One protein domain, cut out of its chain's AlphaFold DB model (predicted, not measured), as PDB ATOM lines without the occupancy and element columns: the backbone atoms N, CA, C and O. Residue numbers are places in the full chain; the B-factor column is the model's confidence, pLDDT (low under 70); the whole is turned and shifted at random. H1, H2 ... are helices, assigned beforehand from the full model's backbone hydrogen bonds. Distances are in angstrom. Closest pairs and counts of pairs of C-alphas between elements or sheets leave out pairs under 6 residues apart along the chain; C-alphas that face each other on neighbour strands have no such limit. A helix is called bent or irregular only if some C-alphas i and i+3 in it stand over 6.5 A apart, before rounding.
ATOM      1  N   TRP A  26      25.709  16.766-107.650       74.19
ATOM      2  CA  TRP A  26      24.475  16.452-106.924       74.19
ATOM      3  C   TRP A  26      24.614  16.616-105.404       74.19
ATOM      4  O   TRP A  26      23.607  16.839-104.738       74.19
ATOM      5  N   LEU A  27      25.830  16.571-104.844       77.50
ATOM      6  CA  LEU A  27      26.078  16.740-103.405       77.50
ATOM      7  C   LEU A  27      26.534  18.168-103.051       77.50
ATOM      8  O   LEU A  27      27.459  18.367-102.262       77.50
ATOM      9  N   SER A  28      25.894  19.177-103.642       87.31
ATOM     10  CA  SER A  28      26.111  20.581-103.284       87.31
ATOM     11  C   SER A  28      25.546  20.911-101.890       87.31
ATOM     12  O   SER A  28      24.685  20.205-101.356       87.31
ATOM     13  N   THR A  29      25.989  22.024-101.294       88.25
ATOM     14  CA  THR A  29      25.433  22.522-100.020       88.25
ATOM     15  C   THR A  29      23.937  22.827-100.128       88.25
ATOM     16  O   THR A  29      23.197  22.596 -99.173       88.25
ATOM     17  N   GLU A  30      23.482  23.311-101.286       90.81
ATOM     18  CA  GLU A  30      22.065  23.565-101.555       90.81
ATOM     19  C   GLU A  30      21.263  22.260-101.536       90.81
ATOM     20  O   GLU A  30      20.290  22.147-100.788       90.81
ATOM     21  N   THR A  31      21.725  21.234-102.264       91.00
ATOM     22  CA  THR A  31      21.078  19.916-102.249       91.00
ATOM     23  C   THR A  31      21.067  19.325-100.841       91.00
ATOM     24  O   THR A  31      20.055  18.774-100.407       91.00
ATOM     25  N   MET A  32      22.156  19.478-100.082       89.75
ATOM     26  CA  MET A  32      22.223  19.015 -98.696       89.75
ATOM     27  C   MET A  32      21.192  19.721 -97.803       89.75
ATOM     28  O   MET A  32      20.544  19.067 -96.986       89.75
ATOM     29  N   GLY A  33      20.996  21.030 -97.983       93.12
ATOM     30  CA  GLY A  33      19.968  21.798 -97.280       93.12
ATOM     31  C   GLY A  33      18.558  21.272 -97.556       93.12
ATOM     32  O   GLY A  33      17.806  21.018 -96.615       93.12
ATOM     33  N   LEU A  34      18.236  21.014 -98.828       93.31
ATOM     34  CA  LEU A  34      16.947  20.441 -99.236       93.31
ATOM     35  C   LEU A  34      16.725  19.038 -98.648       93.31
ATOM     36  O   LEU A  34      15.637  18.735 -98.156       93.31
ATOM     37  N   ILE A  35      17.762  18.193 -98.639       91.75
ATOM     38  CA  ILE A  35      17.703  16.854 -98.032       91.75
ATOM     39  C   ILE A  35      17.430  16.957 -96.526       91.75
ATOM     40  O   ILE A  35      16.589  16.224 -96.002       91.75
ATOM     41  N   VAL A  36      18.130  17.847 -95.815       92.62
ATOM     42  CA  VAL A  36      17.939  18.044 -94.369       92.62
ATOM     43  C   VAL A  36      16.529  18.550 -94.070       92.62
ATOM     44  O   VAL A  36      15.872  18.009 -93.181       92.62
ATOM     45  N   GLU A  37      16.027  19.524 -94.831       94.56
ATOM     46  CA  GLU A  37      14.663  20.036 -94.669       94.56
ATOM     47  C   GLU A  37      13.617  18.935 -94.899       94.56
ATOM     48  O   GLU A  37      12.703  18.770 -94.087       94.56
ATOM     49  N   GLY A  38      13.778  18.134 -95.957       93.56
ATOM     50  CA  GLY A  38      12.915  16.988 -96.236       93.56
ATOM     51  C   GLY A  38      12.904  15.970 -95.093       93.56
ATOM     52  O   GLY A  38      11.836  15.541 -94.656       93.56
ATOM     53  N   LYS A  39      14.078  15.640 -94.536       92.38
ATOM     54  CA  LYS A  39      14.200  14.734 -93.380       92.38
ATOM     55  C   LYS A  39      13.517  15.284 -92.130       92.38
ATOM     56  O   LYS A  39      12.862  14.529 -91.416       92.38
ATOM     57  N   ILE A  40      13.656  16.580 -91.852       94.44
ATOM     58  CA  ILE A  40      12.991  17.217 -90.708       94.44
ATOM     59  C   ILE A  40      11.471  17.155 -90.879       94.44
ATOM     60  O   ILE A  40      10.782  16.741 -89.949       94.44
ATOM     61  N   LYS A  41      10.949  17.491 -92.067       93.88
ATOM     62  CA  LYS A  41       9.511  17.408 -92.368       93.88
ATOM     63  C   LYS A  41       8.975  15.984 -92.213       93.88
ATOM     64  O   LYS A  41       7.939  15.799 -91.582       93.88
ATOM     65  N   ALA A  42       9.708  14.987 -92.710       92.62
ATOM     66  CA  ALA A  42       9.338  13.579 -92.582       92.62
ATOM     67  C   ALA A  42       9.237  13.113 -91.120       92.62
ATOM     68  O   ALA A  42       8.364  12.322 -90.785       92.62
ATOM     69  N   VAL A  43      10.112  13.616 -90.244       94.06
ATOM     70  CA  VAL A  43      10.082  13.310 -88.805       94.06
ATOM     71  C   VAL A  43       8.973  14.076 -88.074       94.06
ATOM     72  O   VAL A  43       8.417  13.571 -87.103       94.06
ATOM     73  N   GLN A  44       8.649  15.296 -88.512       93.69
ATOM     74  CA  GLN A  44       7.591  16.115 -87.911       93.69
ATOM     75  C   GLN A  44       6.184  15.591 -88.220       93.69
ATOM     76  O   GLN A  44       5.311  15.681 -87.361       93.69
ATOM     77  N   ASP A  45       5.971  15.055 -89.424       94.69
ATOM     78  CA  ASP A  45       4.689  14.502 -89.864       94.69
ATOM     79  C   ASP A  45       4.908  13.206 -90.674       94.69
ATOM     80  O   ASP A  45       4.867  13.213 -91.913       94.69
ATOM     81  N   PRO A  46       5.198  12.085 -89.984       91.62
ATOM     82  CA  PRO A  46       5.470  10.810 -90.639       91.62
ATOM     83  C   PRO A  46       4.264  10.305 -91.434       91.62
ATOM     84  O   PRO A  46       4.448   9.808 -92.540       91.62
ATOM     85  N   ASP A  47       3.038  10.509 -90.944       91.56
ATOM     86  CA  ASP A  47       1.817  10.014 -91.593       91.56
ATOM     87  C   ASP A  47       1.618  10.697 -92.957       91.56
ATOM     88  O   ASP A  47       1.374  10.048 -93.980       91.56
ATOM     89  N   ARG A  48       1.794  12.025 -93.000       93.88
ATOM     90  CA  ARG A  48       1.770  12.780 -94.253       93.88
ATOM     91  C   ARG A  48       2.909  12.373 -95.180       93.88
ATOM     92  O   ARG A  48       2.661  12.159 -96.364       93.88
ATOM     93  N   CYS A  49       4.127  12.226 -94.656       92.19
ATOM     94  CA  CYS A  49       5.283  11.797 -95.441       92.19
ATOM     95  C   CYS A  49       5.033  10.440 -96.115       92.19
ATOM     96  O   CYS A  49       5.232  10.303 -97.322       92.19
ATOM     97  N   MET A  50       4.522   9.456 -95.372       89.12
ATOM     98  CA  MET A  50       4.216   8.124 -95.901       89.12
ATOM     99  C   MET A  50       3.125   8.134 -96.962       89.12
ATOM    100  O   MET A  50       3.146   7.289 -97.855       89.12
ATOM    101  N   LYS A  51       2.157   9.049 -96.850       91.50
ATOM    102  CA  LYS A  51       1.083   9.206 -97.830       91.50
ATOM    103  C   LYS A  51       1.573   9.885 -99.105       91.50
ATOM    104  O   LYS A  51       1.249   9.430-100.195       91.50
ATOM    105  N   GLU A  52       2.333  10.969 -98.975       94.19
ATOM    106  CA  GLU A  52       2.840  11.737-100.118       94.19
ATOM    107  C   GLU A  52       3.908  10.967-100.910       94.19
ATOM    108  O   GLU A  52       4.052  11.193-102.107       94.19
ATOM    109  N   ASN A  53       4.625  10.039-100.266       92.06
ATOM    110  CA  ASN A  53       5.746   9.307-100.864       92.06
ATOM    111  C   ASN A  53       5.478   7.802-101.046       92.06
ATOM    112  O   ASN A  53       6.421   7.055-101.290       92.06
ATOM    113  N   ASP A  54       4.230   7.338-100.925       90.00
ATOM    114  CA  ASP A  54       3.877   5.907-100.907       90.00
ATOM    115  C   ASP A  54       4.445   5.106-102.093       90.00
ATOM    116  O   ASP A  54       5.120   4.089-101.913       90.00
ATOM    117  N   GLU A  55       4.223   5.605-103.310       93.06
ATOM    118  CA  GLU A  55       4.702   4.968-104.539       93.06
ATOM    119  C   GLU A  55       6.237   4.925-104.587       93.06
ATOM    120  O   GLU A  55       6.829   3.872-104.818       93.06
ATOM    121  N   MET A  56       6.880   6.060-104.300       92.19
ATOM    122  CA  MET A  56       8.339   6.202-104.255       92.19
ATOM    123  C   MET A  56       8.976   5.264-103.223       92.19
ATOM    124  O   MET A  56       9.985   4.620-103.510       92.19
ATOM    125  N   ILE A  57       8.380   5.154-102.031       89.88
ATOM    126  CA  ILE A  57       8.836   4.241-100.979       89.88
ATOM    127  C   ILE A  57       8.722   2.795-101.463       89.88
ATOM    128  O   ILE A  57       9.687   2.044-101.348       89.88
ATOM    129  N   SER A  58       7.588   2.414-102.052       89.75
ATOM    130  CA  SER A  58       7.358   1.050-102.541       89.75
ATOM    131  C   SER A  58       8.347   0.658-103.643       89.75
ATOM    132  O   SER A  58       8.959  -0.410-103.581       89.75
ATOM    133  N   GLN A  59       8.571   1.542-104.620       93.62
ATOM    134  CA  GLN A  59       9.562   1.334-105.680       93.62
ATOM    135  C   GLN A  59      10.980   1.217-105.112       93.62
ATOM    136  O   GLN A  59      11.745   0.346-105.526       93.62
ATOM    137  N   TYR A  60      11.327   2.058-104.135       92.12
ATOM    138  CA  TYR A  60      12.643   2.020-103.509       92.12
ATOM    139  C   TYR A  60      12.870   0.749-102.679       92.12
ATOM    140  O   TYR A  60      13.962   0.189-102.737       92.12
ATOM    141  N   GLN A  61      11.865   0.253-101.949       89.44
ATOM    142  CA  GLN A  61      11.981  -1.021-101.225       89.44
ATOM    143  C   GLN A  61      12.210  -2.186-102.193       89.44
ATOM    144  O   GLN A  61      13.146  -2.958-101.998       89.44
ATOM    145  N   ALA A  62      11.447  -2.257-103.289       92.25
ATOM    146  CA  ALA A  62      11.658  -3.273-104.321       92.25
ATOM    147  C   ALA A  62      13.058  -3.172-104.952       92.25
ATOM    148  O   ALA A  62      13.720  -4.181-105.190       92.25
ATOM    149  N   PHE A  63      13.552  -1.950-105.179       94.06
ATOM    150  CA  PHE A  63      14.911  -1.737-105.666       94.06
ATOM    151  C   PHE A  63      15.969  -2.215-104.664       94.06
ATOM    152  O   PHE A  63      16.942  -2.841-105.077       94.06
ATOM    153  N   LYS A  64      15.786  -1.992-103.357       91.50
ATOM    154  CA  LYS A  64      16.726  -2.460-102.324       91.50
ATOM    155  C   LYS A  64      16.892  -3.981-102.287       91.50
ATOM    156  O   LYS A  64      17.959  -4.451-101.901       91.50
ATOM    157  N   GLU A  65      15.869  -4.732-102.681       91.38
ATOM    158  CA  GLU A  65      15.907  -6.199-102.766       91.38
ATOM    159  C   GLU A  65      16.572  -6.710-104.057       91.38
ATOM    160  O   GLU A  65      16.811  -7.907-104.209       91.38
ATOM    161  N   SER A  66      16.891  -5.815-104.996       94.38
ATOM    162  CA  SER A  66      17.488  -6.185-106.277       94.38
ATOM    163  C   SER A  66      18.990  -6.477-106.187       94.38
ATOM    164  O   SER A  66      19.740  -5.896-105.393       94.38
ATOM    165  N   GLU A  67      19.465  -7.327-107.100       94.44
ATOM    166  CA  GLU A  67      20.901  -7.538-107.309       94.44
ATOM    167  C   GLU A  67      21.610  -6.243-107.729       94.44
ATOM    168  O   GLU A  67      22.748  -6.010-107.320       94.44
ATOM    169  N   GLU A  68      20.930  -5.373-108.484       95.50
ATOM    170  CA  GLU A  68      21.472  -4.085-108.920       95.50
ATOM    171  C   GLU A  68      21.877  -3.223-107.721       95.50
ATOM    172  O   GLU A  68      23.013  -2.752-107.669       95.50
ATOM    173  N   TYR A  69      20.999  -3.090-106.722       93.38
ATOM    174  CA  TYR A  69      21.278  -2.320-105.511       93.38
ATOM    175  C   TYR A  69      22.494  -2.861-104.752       93.38
ATOM    176  O   TYR A  69      23.421  -2.109-104.448       93.38
ATOM    177  N   SER A  70      22.536  -4.171-104.491       90.38
ATOM    178  CA  SER A  70      23.652  -4.795-103.759       90.38
ATOM    179  C   SER A  70      24.989  -4.741-104.522       90.38
ATOM    180  O   SER A  70      26.069  -4.729-103.916       90.38
ATOM    181  N   ALA A  71      24.945  -4.659-105.855       91.81
ATOM    182  CA  ALA A  71      26.132  -4.543-106.691       91.81
ATOM    183  C   ALA A  71      26.770  -3.142-106.649       91.81
ATOM    184  O   ALA A  71      27.985  -3.034-106.879       91.81
ATOM    185  N   LEU A  72      25.998  -2.091-106.326       90.06
ATOM    186  CA  LEU A  72      26.468  -0.704-106.300       90.06
ATOM    187  C   LEU A  72      27.650  -0.514-105.337       90.06
ATOM    188  O   LEU A  72      27.600  -0.858-104.154       90.06
ATOM    189  N   SER A  73      28.708   0.136-105.831       87.38
ATOM    190  CA  SER A  73      29.896   0.482-105.030       87.38
ATOM    191  C   SER A  73      29.533   1.305-103.787       87.38
ATOM    192  O   SER A  73      30.057   1.065-102.702       87.38
ATOM    193  N   LEU A  74      28.581   2.235-103.924       88.00
ATOM    194  CA  LEU A  74      28.138   3.090-102.825       88.00
ATOM    195  C   LEU A  74      27.500   2.289-101.682       88.00
ATOM    196  O   LEU A  74      27.741   2.600-100.518       88.00
ATOM    197  N   ILE A  75      26.746   1.234-102.002       91.25
ATOM    198  CA  ILE A  75      26.117   0.373-100.995       91.25
ATOM    199  C   ILE A  75      27.175  -0.426-100.235       91.25
ATOM    200  O   ILE A  75      27.144  -0.475 -99.010       91.25
ATOM    201  N   LYS A  76      28.201  -0.935-100.923       90.00
ATOM    202  CA  LYS A  76      29.338  -1.612-100.270       90.00
ATOM    203  C   LYS A  76      30.101  -0.685 -99.317       90.00
ATOM    204  O   LYS A  76      30.486  -1.102 -98.227       90.00
ATOM    205  N   ILE A  77      30.296   0.578 -99.705       91.56
ATOM    206  CA  ILE A  77      30.911   1.608 -98.850       91.56
ATOM    207  C   ILE A  77      30.034   1.894 -97.624       91.56
ATOM    208  O   ILE A  77      30.557   2.010 -96.512       91.56
ATOM    209  N   PHE A  78      28.720   2.011 -97.825       90.56
ATOM    210  CA  PHE A  78      27.755   2.260 -96.760       90.56
ATOM    211  C   PHE A  78      27.756   1.133 -95.720       90.56
ATOM    212  O   PHE A  78      27.994   1.419 -94.549       90.56
ATOM    213  N   GLU A  79      27.608  -0.128 -96.136       92.00
ATOM    214  CA  GLU A  79      27.603  -1.282 -95.219       92.00
ATOM    215  C   GLU A  79      28.921  -1.397 -94.445       92.00
ATOM    216  O   GLU A  79      28.933  -1.470 -93.219       92.00
ATOM    217  N   LYS A  80      30.063  -1.255 -95.132       92.44
ATOM    218  CA  LYS A  80      31.384  -1.243 -94.485       92.44
ATOM    219  C   LYS A  80      31.525  -0.138 -93.435       92.44
ATOM    220  O   LYS A  80      32.231  -0.308 -92.439       92.44
ATOM    221  N   THR A  81      30.894   1.011 -93.665       92.00
ATOM    222  CA  THR A  81      30.875   2.115 -92.701       92.00
ATOM    223  C   THR A  81      29.951   1.792 -91.529       92.00
ATOM    224  O   THR A  81      30.361   1.993 -90.387       92.00
ATOM    225  N   LYS A  82      28.753   1.252 -91.795       92.25
ATOM    226  CA  LYS A  82      27.785   0.809 -90.778       92.25
ATOM    227  C   LYS A  82      28.433  -0.180 -89.807       92.25
ATOM    228  O   LYS A  82      28.461   0.078 -88.605       92.25
ATOM    229  N   ASP A  83      29.055  -1.229 -90.341       92.88
ATOM    230  CA  ASP A  83      29.716  -2.276 -89.559       92.88
ATOM    231  C   ASP A  83      30.825  -1.716 -88.665       92.88
ATOM    232  O   ASP A  83      30.940  -2.076 -87.495       92.88
ATOM    233  N   GLN A  84      31.639  -0.796 -89.191       92.06
ATOM    234  CA  GLN A  84      32.704  -0.155 -88.417       92.06
ATOM    235  C   GLN A  84      32.154   0.720 -87.288       92.06
ATOM    236  O   GLN A  84      32.692   0.688 -86.181       92.06
ATOM    237  N   LEU A  85      31.098   1.498 -87.544       92.06
ATOM    238  CA  LEU A  85      30.464   2.331 -86.521       92.06
ATOM    239  C   LEU A  85      29.860   1.468 -85.407       92.06
ATOM    240  O   LEU A  85      30.051   1.776 -84.230       92.06
ATOM    241  N   GLN A  86      29.208   0.363 -85.768       92.50
ATOM    242  CA  GLN A  86      28.655  -0.592 -84.811       92.50
ATOM    243  C   GLN A  86      29.753  -1.271 -83.981       92.50
ATOM    244  O   GLN A  86      29.708  -1.238 -82.754       92.50
ATOM    245  N   GLN A  87      30.795  -1.815 -84.617       91.94
ATOM    246  CA  GLN A  87      31.899  -2.485 -83.913       91.94
ATOM    247  C   GLN A  87      32.657  -1.557 -82.958       91.94
ATOM    248  O   GLN A  87      33.195  -2.012 -81.950       91.94
ATOM    249  N   ARG A  88      32.720  -0.259 -83.268       91.00
ATOM    250  CA  ARG A  88      33.432   0.734 -82.454       91.00
ATOM    251  C   ARG A  88      32.572   1.341 -81.347       91.00
ATOM    252  O   ARG A  88      33.089   2.147 -80.582       91.00
ATOM    253  N   GLY A  89      31.298   0.965 -81.234       91.81
ATOM    254  CA  GLY A  89      30.402   1.469 -80.193       91.81
ATOM    255  C   GLY A  89      29.839   2.865 -80.480       91.81
ATOM    256  O   GLY A  89      29.510   3.600 -79.551       91.81
ATOM    257  N   TYR A  90      29.792   3.300 -81.745       93.44
ATOM    258  CA  TYR A  90      29.314   4.642 -82.093       93.44
ATOM    259  C   TYR A  90      27.858   4.858 -81.657       93.44
ATOM    260  O   TYR A  90      27.518   5.901 -81.091       93.44
ATOM    261  N   TYR A  91      26.995   3.869 -81.883       93.38
ATOM    262  CA  TYR A  91      25.576   3.968 -81.547       93.38
ATOM    263  C   TYR A  91      25.343   3.898 -80.031       93.38
ATOM    264  O   TYR A  91      24.465   4.582 -79.508       93.38
ATOM    265  N   GLU A  92      26.171   3.139 -79.317       94.44
ATOM    266  CA  GLU A  92      26.063   2.862 -77.886       94.44
ATOM    267  C   GLU A  92      26.741   3.932 -77.020       94.44
ATOM    268  O   GLU A  92      26.317   4.174 -75.891       94.44
ATOM    269  N   VAL A  93      27.789   4.585 -77.533       93.56
ATOM    270  CA  VAL A  93      28.610   5.546 -76.779       93.56
ATOM    271  C   VAL A  93      28.482   6.957 -77.344       93.56
ATOM    272  O   VAL A  93      28.100   7.877 -76.616       93.56
ATOM    273  N   ALA A  94      28.773   7.165 -78.632       93.19
ATOM    274  CA  ALA A  94      28.788   8.514 -79.202       93.19
ATOM    275  C   ALA A  94      27.395   9.142 -79.263       93.19
ATOM    276  O   ALA A  94      27.228  10.269 -78.797       93.19
ATOM    277  N   ILE A  95      26.390   8.439 -79.796       94.44
ATOM    278  CA  ILE A  95      25.038   9.001 -79.934       94.44
ATOM    279  C   ILE A  95      24.457   9.446 -78.576       94.44
ATOM    280  O   ILE A  95      24.013  10.596 -78.486       94.44
ATOM    281  N   PRO A  96      24.507   8.649 -77.485       95.00
ATOM    282  CA  PRO A  96      24.063   9.105 -76.166       95.00
ATOM    283  C   PRO A  96      24.823  10.327 -75.644       95.00
ATOM    284  O   PRO A  96      24.214  11.226 -75.059       95.00
ATOM    285  N   LEU A  97      26.138  10.408 -75.880       94.56
ATOM    286  CA  LEU A  97      26.929  11.578 -75.499       94.56
ATOM    287  C   LEU A  97      26.502  12.826 -76.279       94.56
ATOM    288  O   LEU A  97      26.319  13.879 -75.671       94.56
ATOM    289  N   ILE A  98      26.298  12.723 -77.597       94.19
ATOM    290  CA  ILE A  98      25.838  13.841 -78.437       94.19
ATOM    291  C   ILE A  98      24.467  14.331 -77.962       94.19
ATOM    292  O   ILE A  98      24.284  15.532 -77.760       94.19
ATOM    293  N   ARG A  99      23.534  13.411 -77.686       96.06
ATOM    294  CA  ARG A  99      22.212  13.731 -77.119       96.06
ATOM    295  C   ARG A  99      22.312  14.459 -75.779       96.06
ATOM    296  O   ARG A  99      21.563  15.395 -75.534       96.06
ATOM    297  N   LYS A 100      23.251  14.068 -74.913       95.75
ATOM    298  CA  LYS A 100      23.477  14.749 -73.630       95.75
ATOM    299  C   LYS A 100      24.050  16.160 -73.807       95.75
ATOM    300  O   LYS A 100      23.746  17.038 -73.006       95.75
ATOM    301  N   MET A 101      24.889  16.369 -74.820       95.50
ATOM    302  CA  MET A 101      25.539  17.658 -75.089       95.50
ATOM    303  C   MET A 101      24.641  18.643 -75.852       95.50
ATOM    304  O   MET A 101      24.852  19.847 -75.745       95.50
ATOM    305  N   SER A 102      23.655  18.156 -76.610       96.94
ATOM    306  CA  SER A 102      22.765  18.981 -77.431       96.94
ATOM    307  C   SER A 102      21.290  18.660 -77.148       96.94
ATOM    308  O   SER A 102      20.780  17.643 -77.633       96.94
ATOM    309  N   PRO A 103      20.583  19.526 -76.392       96.31
ATOM    310  CA  PRO A 103      19.152  19.374 -76.132       96.31
ATOM    311  C   PRO A 103      18.314  19.309 -77.415       96.31
ATOM    312  O   PRO A 103      17.487  18.409 -77.544       96.31
ATOM    313  N   ASP A 104      18.594  20.183 -78.386       95.75
ATOM    314  CA  ASP A 104      17.881  20.230 -79.671       95.75
ATOM    315  C   ASP A 104      18.053  18.927 -80.464       95.75
ATOM    316  O   ASP A 104      17.092  18.385 -81.016       95.75
ATOM    317  N   TYR A 105      19.269  18.367 -80.475       95.12
ATOM    318  CA  TYR A 105      19.515  17.073 -81.108       95.12
ATOM    319  C   TYR A 105      18.783  15.943 -80.384       95.12
ATOM    320  O   TYR A 105      18.236  15.054 -81.032       95.12
ATOM    321  N   ASN A 106      18.741  15.963 -79.048       97.44
ATOM    322  CA  ASN A 106      17.991  14.965 -78.293       97.44
ATOM    323  C   ASN A 106      16.484  15.043 -78.574       97.44
ATOM    324  O   ASN A 106      15.856  14.001 -78.737       97.44
ATOM    325  N   GLU A 107      15.909  16.244 -78.674       96.50
ATOM    326  CA  GLU A 107      14.506  16.416 -79.056       96.50
ATOM    327  C   GLU A 107      14.238  15.854 -80.460       96.50
ATOM    328  O   GLU A 107      13.305  15.070 -80.646       96.50
ATOM    329  N   TYR A 108      15.082  16.198 -81.438       94.94
ATOM    330  CA  TYR A 108      14.988  15.645 -82.789       94.94
ATOM    331  C   TYR A 108      15.102  14.114 -82.793       94.94
ATOM    332  O   TYR A 108      14.297  13.439 -83.430       94.94
ATOM    333  N   TYR A 109      16.061  13.557 -82.050       95.75
ATOM    334  CA  TYR A 109      16.291  12.116 -81.965       95.75
ATOM    335  C   TYR A 109      15.080  11.367 -81.391       95.75
ATOM    336  O   TYR A 109      14.710  10.313 -81.900       95.75
ATOM    337  N   LEU A 110      14.420  11.914 -80.366       96.31
ATOM    338  CA  LEU A 110      13.201  11.320 -79.807       96.31
ATOM    339  C   LEU A 110      12.043  11.324 -80.817       96.31
ATOM    340  O   LEU A 110      11.337  10.323 -80.937       96.31
ATOM    341  N   LYS A 111      11.876  12.411 -81.582       95.62
ATOM    342  CA  LYS A 111      10.886  12.457 -82.673       95.62
ATOM    343  C   LYS A 111      11.222  11.448 -83.769       95.62
ATOM    344  O   LYS A 111      10.325  10.781 -84.271       95.62
ATOM    345  N   LEU A 112      12.504  11.302 -84.105       94.81
ATOM    346  CA  LEU A 112      12.975  10.332 -85.090       94.81
ATOM    347  C   LEU A 112      12.654   8.891 -84.668       94.81
ATOM    348  O   LEU A 112      12.192   8.125 -85.506       94.81
ATOM    349  N   LEU A 113      12.841   8.532 -83.392       94.50
ATOM    350  CA  LEU A 113      12.458   7.209 -82.876       94.50
ATOM    351  C   LEU A 113      10.953   6.956 -83.024       94.50
ATOM    352  O   LEU A 113      10.559   5.927 -83.563       94.50
ATOM    353  N   SER A 114      10.118   7.918 -82.622       93.94
ATOM    354  CA  SER A 114       8.661   7.792 -82.752       93.94
ATOM    355  C   SER A 114       8.206   7.707 -84.217       93.94
ATOM    356  O   SER A 114       7.317   6.925 -84.549       93.94
ATOM    357  N   ALA A 115       8.834   8.467 -85.118       92.31
ATOM    358  CA  ALA A 115       8.572   8.370 -86.552       92.31
ATOM    359  C   ALA A 115       9.000   7.004 -87.116       92.31
ATOM    360  O   ALA A 115       8.271   6.414 -87.909       92.31
ATOM    361  N   ASN A 116      10.141   6.470 -86.673       92.12
ATOM    362  CA  ASN A 116      10.627   5.153 -87.080       92.12
ATOM    363  C   ASN A 116       9.668   4.026 -86.672       92.12
ATOM    364  O   ASN A 116       9.363   3.164 -87.492       92.12
ATOM    365  N   GLU A 117       9.139   4.062 -85.446       91.44
ATOM    366  CA  GLU A 117       8.128   3.100 -84.983       91.44
ATOM    367  C   GLU A 117       6.896   3.078 -85.899       91.44
ATOM    368  O   GLU A 117       6.384   2.003 -86.222       91.44
ATOM    369  N   LYS A 118       6.452   4.248 -86.377       88.44
ATOM    370  CA  LYS A 118       5.351   4.350 -87.345       88.44
ATOM    371  C   LYS A 118       5.728   3.774 -88.706       88.44
ATOM    372  O   LYS A 118       4.986   2.962 -89.249       88.44
ATOM    373  N   PHE A 119       6.903   4.135 -89.227       85.88
ATOM    374  CA  PHE A 119       7.372   3.637 -90.522       85.88
ATOM    375  C   PHE A 119       7.495   2.106 -90.569       85.88
ATOM    376  O   PHE A 119       7.214   1.504 -91.608       85.88
ATOM    377  N   ILE A 120       7.887   1.484 -89.451       87.38
ATOM    378  CA  ILE A 120       7.939   0.024 -89.291       87.38
ATOM    379  C   ILE A 120       6.526  -0.559 -89.172       87.38
ATOM    380  O   ILE A 120       6.195  -1.512 -89.876       87.38
ATOM    381  N   SER A 121       5.679   0.014 -88.307       85.50
ATOM    382  CA  SER A 121       4.326  -0.505 -88.032       85.50
ATOM    383  C   SER A 121       3.431  -0.527 -89.271       85.50
ATOM    384  O   SER A 121       2.669  -1.470 -89.470       85.50
ATOM    385  N   ASP A 122       3.569   0.473 -90.139       77.00
ATOM    386  CA  ASP A 122       2.814   0.583 -91.390       77.00
ATOM    387  C   ASP A 122       3.358  -0.337 -92.507       77.00
ATOM    388  O   ASP A 122       2.881  -0.295 -93.642       77.00
ATOM    389  N   GLY A 123       4.362  -1.172 -92.207       65.06
ATOM    390  CA  GLY A 123       4.882  -2.208 -93.103       65.06
ATOM    391  C   GLY A 123       5.666  -1.689 -94.308       65.06
ATOM    392  O   GLY A 123       5.914  -2.446 -95.244       65.06
TER     393      GLY A 123
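Overview. This is residues 26 to 123 of the 129 residues of an uncharacterized protein of Clostridiaceae bacterium (UniProt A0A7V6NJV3). Six helices, H2 to H7, follow one another round a loose, open ring with a hollow middle; H7 makes one side and H5 the side across from it. H1 meets the ring beside H7 and points away from it, and its residues 29 to 34 stick out free. The printed part has 98 residues with seven named helices, H1 to H7 in chain order, and no named strand; its class is all helix. It is loose, with a radius of gyration of the C-alphas of 15.7 A, and spans 40 by 33 by 32 A.

Arrangement. The hub is H7, residues 103 to 121, which touches three helices. Its residues 111 to 115 touch residues 43 to 44 of H1, residues 29 to 44; the closest C-alphas, of Val 43 and Leu 112, are 5.6 A apart, at a steep tilt of 66 degrees, the same way. Residues 115 to 119 of H7 touch H2, residues 46 to 52, at a steep tilt of 58 degrees, the same way, with the C-alphas of Pro 46 and Ala 115 closest at 5.7 A. H6, residues 90 to 101, touches H7 only at the corner, with the C-alphas of Arg 99 and Asn 106 closest at 4.6 A. H1 and H2 only just touch, with 3 pairs of C-alphas within 8 A, and only at the corner; the closest are Ala 42 and Cys 49, 5.3 A. H3, residues 54 to 64, is close to H2 but not clearly touching, about perpendicular at 86 degrees, with the C-alphas of Met 50 and Ile 57 closest at 7.9 A. H4, residues 67 to 71, is close to H3 but not clearly touching, with the C-alphas of Phe 63 and Tyr 69 closest at 6.4 A. H5, residues 73 to 87, is close to H6 but not clearly touching, about perpendicular at 75 degrees, with the C-alphas of Leu 85 and Tyr 91 closest at 7.2 A. H3 and H5 are apart, and so are H5 and H7. In H1, H2, H3, H4, H5 and H7 every O i to N i+4 pair is within hydrogen-bond range; in H6, 6 of 8 are.

Along the chain. H7 is 27.5 A long and ends at C-alpha 121 (4.326, -0.505, -88.032). H1 measures 22.5 A from C-alpha 29 (25.433, 22.522, -100.020), and H5 21.4 A from C-alpha 73 (29.896, 0.482, -105.030). H3 is 15.4 A long, H6 15.3 A, H2 9.9 A and H4 6.1 A. H6 is irregular, but only just: C-alphas 92 and 95 are 6.6 A apart.

Size, cuts and confidence. The two C-alphas farthest apart, of Glu 67 and Pro 103, are 41.2 A apart. The printed part has no cut, and its six links between helices are tight. The mean pLDDT of the printed part is 91.8, and residue 123 alone is under 70.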